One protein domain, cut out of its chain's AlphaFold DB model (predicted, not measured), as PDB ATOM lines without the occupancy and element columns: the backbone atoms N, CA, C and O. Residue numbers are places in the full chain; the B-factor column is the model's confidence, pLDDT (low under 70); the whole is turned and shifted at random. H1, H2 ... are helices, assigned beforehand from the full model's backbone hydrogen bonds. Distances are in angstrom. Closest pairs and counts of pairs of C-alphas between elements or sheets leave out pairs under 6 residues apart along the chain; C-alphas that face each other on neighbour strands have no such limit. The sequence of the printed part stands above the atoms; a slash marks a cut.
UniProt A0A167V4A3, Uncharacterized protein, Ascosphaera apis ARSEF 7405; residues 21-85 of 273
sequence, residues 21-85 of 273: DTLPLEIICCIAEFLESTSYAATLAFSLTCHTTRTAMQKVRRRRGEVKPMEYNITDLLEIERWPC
ATOM      1  N   ASP A  21     228.374 266.283 276.601       86.19
ATOM      2  CA  ASP A  21     226.975 266.036 276.956       86.19
ATOM      3  C   ASP A  21     226.752 264.723 277.728       86.19
ATOM      4  O   ASP A  21     225.694 264.538 278.323       86.19
ATOM      5  N   THR A  22     227.734 263.813 277.741       91.81
ATOM      6  CA  THR A  22     227.673 262.560 278.521       91.81
ATOM      7  C   THR A  22     228.212 262.708 279.943       91.81
ATOM      8  O   THR A  22     228.118 261.770 280.736       91.81
ATOM      9  N   LEU A  23     228.785 263.868 280.286       93.00
ATOM     10  CA  LEU A  23     229.305 264.119 281.625       93.00
ATOM     11  C   LEU A  23     228.160 264.327 282.631       93.00
ATOM     12  O   LEU A  23     227.182 265.010 282.315       93.00
ATOM     13  N   PRO A  24     228.294 263.809 283.867       94.69
ATOM     14  CA  PRO A  24     227.389 264.151 284.957       94.69
ATOM     15  C   PRO A  24     227.315 265.666 285.173       94.69
ATOM     16  O   PRO A  24     228.312 266.385 285.027       94.69
ATOM     17  N   LEU A  25     226.133 266.158 285.548       89.56
ATOM     18  CA  LEU A  25     225.872 267.592 285.687       89.56
ATOM     19  C   LEU A  25     226.774 268.243 286.746       89.56
ATOM     20  O   LEU A  25     227.139 269.409 286.609       89.56
ATOM     21  N   GLU A  26     227.146 267.496 287.781       92.56
ATOM     22  CA  GLU A  26     228.050 267.905 288.854       92.56
ATOM     23  C   GLU A  26     229.419 268.294 288.289       92.56
ATOM     24  O   GLU A  26     229.934 269.363 288.605       92.56
ATOM     25  N   ILE A  27     229.958 267.483 287.373       95.25
ATOM     26  CA  ILE A  27     231.251 267.740 286.730       95.25
ATOM     27  C   ILE A  27     231.165 268.975 285.832       95.25
ATOM     28  O   ILE A  27     232.058 269.819 285.856       95.25
ATOM     29  N   ILE A  28     230.066 269.131 285.087       94.44
ATOM     30  CA  ILE A  28     229.833 270.325 284.259       94.44
ATOM     31  C   ILE A  28     229.761 271.585 285.138       94.44
ATOM     32  O   ILE A  28     230.292 272.625 284.755       94.44
ATOM     33  N   CYS A  29     229.146 271.502 286.324       91.25
ATOM     34  CA  CYS A  29     229.100 272.615 287.274       91.25
ATOM     35  C   CYS A  29     230.488 272.941 287.846       91.25
ATOM     36  O   CYS A  29     230.833 274.115 287.920       91.25
ATOM     37  N   CYS A  30     231.308 271.938 288.178       94.25
ATOM     38  CA  CYS A  30     232.688 272.161 288.619       94.25
ATOM     39  C   CYS A  30     233.540 272.835 287.531       94.25
ATOM     40  O   CYS A  30     234.281 273.770 287.823       94.25
ATOM     41  N   ILE A  31     233.403 272.407 286.270       95.06
ATOM     42  CA  ILE A  31     234.078 273.053 285.131       95.06
ATOM     43  C   ILE A  31     233.606 274.505 284.997       95.06
ATOM     44  O   ILE A  31     234.429 275.403 284.860       95.06
ATOM     45  N   ALA A  32     232.297 274.748 285.074       93.12
ATOM     46  CA  ALA A  32     231.726 276.091 285.025       93.12
ATOM     47  C   ALA A  32     232.285 277.012 286.128       93.12
ATOM     48  O   ALA A  32     232.691 278.134 285.835       93.12
ATOM     49  N   GLU A  33     232.356 276.532 287.372       93.50
ATOM     50  CA  GLU A  33     232.916 277.287 288.503       93.50
ATOM     51  C   GLU A  33     234.411 277.593 288.324       93.50
ATOM     52  O   GLU A  33     234.859 278.692 288.651       93.50
ATOM     53  N   PHE A  34     235.176 276.650 287.769       95.06
ATOM     54  CA  PHE A  34     236.593 276.841 287.466       95.06
ATOM     55  C   PHE A  34     236.827 277.839 286.318       95.06
ATOM     56  O   PHE A  34     237.738 278.665 286.369       95.06
ATOM     57  N   LEU A  35     236.006 277.799 285.268       93.38
ATOM     58  CA  LEU A  35     236.133 278.741 284.152       93.38
ATOM     59  C   LEU A  35     235.765 280.166 284.571       93.38
ATOM     60  O   LEU A  35     236.429 281.111 284.145       93.38
ATOM     61  N   GLU A  36     234.773 280.310 285.452       90.75
ATOM     62  CA  GLU A  36     234.369 281.601 286.014       90.75
ATOM     63  C   GLU A  36     235.477 282.245 286.858       90.75
ATOM     64  O   GLU A  36     235.607 283.469 286.852       90.75
ATOM     65  N   SER A  37     236.317 281.449 287.532       91.44
ATOM     66  CA  SER A  37     237.487 281.971 288.249       91.44
ATOM     67  C   SER A  37     238.685 282.273 287.341       91.44
ATOM     68  O   SER A  37     239.547 283.063 287.724       91.44
ATOM     69  N   THR A  38     238.742 281.672 286.148       92.94
ATOM     70  CA  THR A  38     239.887 281.787 285.233       92.94
ATOM     71  C   THR A  38     239.769 282.993 284.304       92.94
ATOM     72  O   THR A  38     240.645 283.858 284.300       92.94
ATOM     73  N   SER A  39     238.717 283.054 283.481       92.44
ATOM     74  CA  SER A  39     238.490 284.188 282.579       92.44
ATOM     75  C   SER A  39     237.028 284.294 282.152       92.44
ATOM     76  O   SER A  39     236.310 283.301 281.969       92.44
ATOM     77  N   TYR A  40     236.570 285.531 281.963       92.31
ATOM     78  CA  TYR A  40     235.212 285.775 281.498       92.31
ATOM     79  C   TYR A  40     235.002 285.260 280.071       92.31
ATOM     80  O   TYR A  40     233.996 284.600 279.804       92.31
ATOM     81  N   ALA A  41     235.974 285.467 279.180       93.75
ATOM     82  CA  ALA A  41     235.941 284.918 277.830       93.75
ATOM     83  C   ALA A  41     235.797 283.390 277.848       93.75
ATOM     84  O   ALA A  41     235.035 282.834 277.057       93.75
ATOM     85  N   ALA A  42     236.442 282.714 278.806       93.31
ATOM     86  CA  ALA A  42     236.335 281.270 278.944       93.31
ATOM     87  C   ALA A  42     234.939 280.807 279.347       93.31
ATOM     88  O   ALA A  42     234.377 279.866 278.781       93.31
ATOM     89  N   THR A  43     234.354 281.538 280.285       93.81
ATOM     90  CA  THR A  43     232.979 281.342 280.727       93.81
ATOM     91  C   THR A  43     231.986 281.574 279.587       93.81
ATOM     92  O   THR A  43     231.053 280.792 279.383       93.81
ATOM     93  N   LEU A  44     232.201 282.639 278.809       94.25
ATOM     94  CA  LEU A  44     231.389 282.977 277.649       94.25
ATOM     95  C   LEU A  44     231.487 281.880 276.586       94.25
ATOM     96  O   LEU A  44     230.452 281.340 276.199       94.25
ATOM     97  N   ALA A  45     232.696 281.486 276.183       94.12
ATOM     98  CA  ALA A  45     232.920 280.409 275.223       94.12
ATOM     99  C   ALA A  45     232.235 279.110 275.660       94.12
ATOM    100  O   ALA A  45     231.489 278.516 274.885       94.12
ATOM    101  N   PHE A  46     232.394 278.714 276.924       93.94
ATOM    102  CA  PHE A  46     231.754 277.519 277.469       93.94
ATOM    103  C   PHE A  46     230.223 277.595 277.451       93.94
ATOM    104  O   PHE A  46     229.553 276.602 277.191       93.94
ATOM    105  N   SER A  47     229.636 278.776 277.657       94.25
ATOM    106  CA  SER A  47     228.184 278.976 277.530       94.25
ATOM    107  C   SER A  47     227.675 278.978 276.075       94.25
ATOM    108  O   SER A  47     226.465 278.883 275.824       94.25
ATOM    109  N   LEU A  48     228.585 279.123 275.108       92.25
ATOM    110  CA  LEU A  48     228.300 279.130 273.675       92.25
ATOM    111  C   LEU A  48     228.490 277.754 273.020       92.25
ATOM    112  O   LEU A  48     227.964 277.561 271.926       92.25
ATOM    113  N   THR A  49     229.168 276.799 273.671       90.69
ATOM    114  CA  THR A  49     229.419 275.457 273.107       90.69
ATOM    115  C   THR A  49     228.138 274.647 272.922       90.69
ATOM    116  O   THR A  49     227.895 274.142 271.827       90.69
ATOM    117  N   CYS A  50     227.295 274.526 273.954       91.56
ATOM    118  CA  CYS A  50     226.009 273.840 273.847       91.56
ATOM    119  C   CYS A  50     224.954 274.376 274.833       91.56
ATOM    120  O   CYS A  50     225.210 275.199 275.713       91.56
ATOM    121  N   HIS A  51     223.709 273.921 274.668       90.81
ATOM    122  CA  HIS A  51     222.609 274.295 275.559       90.81
ATOM    123  C   HIS A  51     222.814 273.748 276.982       90.81
ATOM    124  O   HIS A  51     222.533 274.439 277.962       90.81
ATOM    125  N   THR A  52     223.342 272.528 277.108       89.25
ATOM    126  CA  THR A  52     223.582 271.864 278.396       89.25
ATOM    127  C   THR A  52     224.538 272.681 279.264       89.25
ATOM    128  O   THR A  52     224.183 273.045 280.386       89.25
ATOM    129  N   THR A  53     225.693 273.079 278.724       92.31
ATOM    130  CA  THR A  53     226.670 273.923 279.433       92.31
ATOM    131  C   THR A  53     226.104 275.290 279.783       92.31
ATOM    132  O   THR A  53     226.281 275.759 280.905       92.31
ATOM    133  N   ARG A  54     225.343 275.910 278.872       93.38
ATOM    134  CA  ARG A  54     224.665 277.186 279.138       93.38
ATOM    135  C   ARG A  54     223.710 277.094 280.325       93.38
ATOM    136  O   ARG A  54     223.720 277.967 281.190       93.38
ATOM    137  N   THR A  55     222.885 276.050 280.386       90.31
ATOM    138  CA  THR A  55     221.954 275.865 281.511       90.31
ATOM    139  C   THR A  55     222.678 275.546 282.818       90.31
ATOM    140  O   THR A  55     222.262 276.035 283.868       90.31
ATOM    141  N   ALA A  56     223.781 274.792 282.774       89.50
ATOM    142  CA  ALA A  56     224.627 274.545 283.939       89.50
ATOM    143  C   ALA A  56     225.253 275.849 284.467       89.50
ATOM    144  O   ALA A  56     225.110 276.159 285.648       89.50
ATOM    145  N   MET A  57     225.815 276.677 283.581       90.44
ATOM    146  CA  MET A  57     226.325 278.016 283.906       90.44
ATOM    147  C   MET A  57     225.258 278.903 284.557       90.44
ATOM    148  O   MET A  57     225.506 279.552 285.571       90.44
ATOM    149  N   GLN A  58     224.037 278.909 284.016       90.62
ATOM    150  CA  GLN A  58     222.933 279.664 284.611       90.62
ATOM    151  C   GLN A  58     222.569 279.156 286.012       90.62
ATOM    152  O   GLN A  58     222.239 279.962 286.881       90.62
ATOM    153  N   LYS A  59     222.633 277.840 286.261       89.62
ATOM    154  CA  LYS A  59     222.410 277.275 287.603       89.62
ATOM    155  C   LYS A  59     223.493 277.721 288.587       89.62
ATOM    156  O   LYS A  59     223.140 278.117 289.694       89.62
ATOM    157  N   VAL A  60     224.766 277.702 288.184       90.12
ATOM    158  CA  VAL A  60     225.893 278.175 289.012       90.12
ATOM    159  C   VAL A  60     225.699 279.646 289.396       90.12
ATOM    160  O   VAL A  60     225.725 279.984 290.577       90.12
ATOM    161  N   ARG A  61     225.358 280.509 288.432       89.38
ATOM    162  CA  ARG A  61     225.100 281.937 288.698       89.38
ATOM    163  C   ARG A  61     223.906 282.188 289.608       89.38
ATOM    164  O   ARG A  61     223.985 283.001 290.525       89.38
ATOM    165  N   ARG A  62     222.813 281.440 289.417       90.75
ATOM    166  CA  ARG A  62     221.635 281.522 290.299       90.75
ATOM    167  C   ARG A  62     221.977 281.171 291.745       90.75
ATOM    168  O   ARG A  62     221.462 281.826 292.643       90.75
ATOM    169  N   ARG A  63     222.861 280.192 291.981       90.94
ATOM    170  CA  ARG A  63     223.331 279.850 293.339       90.94
ATOM    171  C   ARG A  63     224.106 280.995 293.996       90.94
ATOM    172  O   ARG A  63     224.046 281.131 295.209       90.94
ATOM    173  N   ARG A  64     224.785 281.830 293.204       87.88
ATOM    174  CA  ARG A  64     225.515 283.020 293.676       87.88
ATOM    175  C   ARG A  64     224.644 284.275 293.800       87.88
ATOM    176  O   ARG A  64     225.134 285.307 294.240       87.88
ATOM    177  N   GLY A  65     223.366 284.203 293.424       93.12
ATOM    178  CA  GLY A  65     222.471 285.362 293.427       93.12
ATOM    179  C   GLY A  65     222.762 286.370 292.309       93.12
ATOM    180  O   GLY A  65     222.262 287.492 292.352       93.12
ATOM    181  N   GLU A  66     223.543 285.991 291.296       88.62
ATOM    182  CA  GLU A  66     223.872 286.878 290.186       88.62
ATOM    183  C   GLU A  66     222.788 286.779 289.105       88.62
ATOM    184  O   GLU A  66     222.702 285.816 288.342       88.62
ATOM    185  N   VAL A  67     221.897 287.772 289.086       80.75
ATOM    186  CA  VAL A  67     220.737 287.815 288.175       80.75
ATOM    187  C   VAL A  67     221.035 288.628 286.913       80.75
ATOM    188  O   VAL A  67     220.288 288.556 285.936       80.75
ATOM    189  N   LYS A  68     222.124 289.405 286.895       84.81
ATOM    190  CA  LYS A  68     222.379 290.332 285.795       84.81
ATOM    191  C   LYS A  68     222.771 289.561 284.521       84.81
ATOM    192  O   LYS A  68     223.711 288.765 284.562       84.81
ATOM    193  N   PRO A  69     222.085 289.793 283.384       77.00
ATOM    194  CA  PRO A  69     222.549 289.317 282.089       77.00
ATOM    195  C   PRO A  69     223.966 289.832 281.850       77.00
ATOM    196  O   PRO A  69     224.234 291.022 282.026       77.00
ATOM    197  N   MET A  70     224.874 288.932 281.494       77.69
ATOM    198  CA  MET A  70     226.270 289.296 281.302       77.69
ATOM    199  C   MET A  70     226.422 289.948 279.931       77.69
ATOM    200  O   MET A  70     226.180 289.319 278.900       77.69
ATOM    201  N   GLU A  71     226.767 291.229 279.931       90.56
ATOM    202  CA  GLU A  71     227.168 291.945 278.726       90.56
ATOM    203  C   GLU A  71     228.604 291.529 278.401       90.56
ATOM    204  O   GLU A  71     229.470 291.520 279.278       90.56
ATOM    205  N   TYR A  72     228.861 291.114 277.164       91.19
ATOM    206  CA  TYR A  72     230.213 290.837 276.687       91.19
ATOM    207  C   TYR A  72     230.715 292.002 275.841       91.19
ATOM    208  O   TYR A  72     229.951 292.645 275.119       91.19
ATOM    209  N   ASN A  73     232.006 292.286 275.953       91.94
ATOM    210  CA  ASN A  73     232.691 293.313 275.188       91.94
ATOM    211  C   ASN A  73     233.428 292.684 273.983       91.94
ATOM    212  O   ASN A  73     233.512 291.464 273.831       91.94
ATOM    213  N   ILE A  74     233.964 293.526 273.095       92.69
ATOM    214  CA  ILE A  74     234.729 293.059 271.927       92.69
ATOM    215  C   ILE A  74     236.041 292.361 272.322       92.69
ATOM    216  O   ILE A  74     236.491 291.463 271.617       92.69
ATOM    217  N   THR A  75     236.639 292.735 273.456       93.12
ATOM    218  CA  THR A  75     237.857 292.109 273.988       93.12
ATOM    219  C   THR A  75     237.620 290.639 274.323       93.12
ATOM    220  O   THR A  75     238.455 289.810 273.979       93.12
ATOM    221  N   ASP A  76     236.463 290.303 274.898       91.25
ATOM    222  CA  ASP A  76     236.087 288.928 275.234       91.25
ATOM    223  C   ASP A  76     235.964 288.081 273.962       91.25
ATOM    224  O   ASP A  76     236.443 286.952 273.910       91.25
ATOM    225  N   LEU A  77     235.381 288.643 272.897       90.75
ATOM    226  CA  LEU A  77     235.269 287.962 271.603       90.75
ATOM    227  C   LEU A  77     236.639 287.731 270.950       90.75
ATOM    228  O   LEU A  77     236.887 286.649 270.422       90.75
ATOM    229  N   LEU A  78     237.532 288.721 271.017       90.81
ATOM    230  CA  LEU A  78     238.901 288.600 270.507       90.81
ATOM    231  C   LEU A  78     239.735 287.602 271.321       90.81
ATOM    232  O   LEU A  78     240.622 286.954 270.771       90.81
ATOM    233  N   GLU A  79     239.479 287.468 272.623       92.69
ATOM    234  CA  GLU A  79     240.116 286.445 273.455       92.69
ATOM    235  C   GLU A  79     239.661 285.041 273.039       92.69
ATOM    236  O   GLU A  79     240.505 284.159 272.886       92.69
ATOM    237  N   ILE A  80     238.364 284.854 272.766       92.50
ATOM    238  CA  ILE A  80     237.813 283.585 272.262       92.50
ATOM    239  C   ILE A  80     238.393 283.232 270.887       92.50
ATOM    240  O   ILE A  80     238.721 282.075 270.645       92.50
ATOM    241  N   GLU A  81     238.558 284.204 269.987       90.12
ATOM    242  CA  GLU A  81     239.133 283.969 268.653       90.12
ATOM    243  C   GLU A  81     240.579 283.448 268.713       90.12
ATOM    244  O   GLU A  81     241.012 282.695 267.845       90.12
ATOM    245  N   ARG A  82     241.327 283.801 269.765       89.06
ATOM    246  CA  ARG A  82     242.708 283.338 269.974       89.06
ATOM    247  C   ARG A  82     242.799 281.919 270.529       89.06
ATOM    248  O   ARG A  82     243.910 281.423 270.724       89.06
ATOM    249  N   TRP A  83     241.677 281.279 270.841       85.38
ATOM    250  CA  TRP A  83     241.693 279.929 271.384       85.38
ATOM    251  C   TRP A  83     242.100 278.908 270.319       85.38
ATOM    252  O   TRP A  83     241.658 278.989 269.172       85.38
ATOM    253  N   PRO A  84     242.927 277.915 270.685       81.19
ATOM    254  CA  PRO A  84     243.320 276.868 269.759       81.19
ATOM    255  C   PRO A  84     242.100 276.065 269.299       81.19
ATOM    256  O   PRO A  84     241.279 275.615 270.102       81.19
ATOM    257  N   CYS A  85     242.001 275.849 267.989       76.50
ATOM    258  CA  CYS A  85     241.041 274.914 267.427       76.50
ATOM    259  C   CYS A  85     241.566 273.491 267.649       76.50
ATOM    260  O   CYS A  85     242.457 273.032 266.945       76.50
TER     261      CYS A  85
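This is residues 21 to 85 of the 273 residues of an uncharacterized protein of Ascosphaera apis ARSEF 7405 (UniProt A0A167V4A3). Three helices make a small cluster in which H1 and H2 form a helical hairpin and H3 crosses H1, while the short H4 packs on the far side of H2, away from H1 and H3. Residues 64 to 73, with no named element, run from the end of H3 across to H4. The printed part has 65 residues with four named helices, in the order H1, H2, H3, H4, and no named strand; the class is all helix, with 45 of the 65 residues in the helices. The whole is compact, with a radius of gyration of the C-alphas of 11.8 A, and its C-alphas span 29 by 28 by 19 A.

The printed part begins at Asp 21, and H1, the longest helix, covers residues 25 to 38, from C-alpha 25 at (225.872, 267.592, 285.687) over 20.0 A. After one residue comes H2, residues 40 to 49, 14.5 A long. After one more residue follows H3, residues 51 to 63, 18.6 A long, ending with C-alpha 63 at (223.331, 279.850, 293.339). H4, residues 74 to 81, is 10.6 A long and ends with C-alpha 81 at (239.133, 283.969, 268.653).

H2 is the hub, touching the three other helices. H1 touches it with residues 32 to 36 alone, and the closest C-alphas, those of Leu 35 and Thr 43, are 5.3 A apart. These two helices run opposite ways at a shallow tilt of 33 degrees, only just short of steep, and form a hairpin. H2 and H3 touch only at the corner by their link, H3 with residues 53 to 57 alone; the closest C-alphas, those of Ser 47 and Arg 54, are 4.3 A apart, and the helices run opposite ways at a steep tilt of 44 degrees. H1 and H3 touch, with the closest C-alphas, those of Ala 32 and Met 57, 5.8 A apart; their lines are only just about perpendicular, at 71 degrees. H4 touches H2, running the same way at a steep tilt of 58 degrees, with the closest C-alphas, those of Ala 41 and Asp 76, 4.8 A apart. H4 is apart from H1 and from H3. The helix packing is mostly crossed, only just, with H1 and H2 the one pair at a shallow tilt. In H1, H2, H3 and H4 every O i to N i+4 pair is within hydrogen-bond range.

The two C-alphas farthest apart, those of Gly 65 and Cys 85, are 33.6 A apart, and the outline is rounded. The printed part has no cut. The links H1 to H2 and H2 to H3 are tight, and the link H3 to H4, with 10 residues, is short. The mean pLDDT of the printed part is 90.6, and no printed residue is under 70.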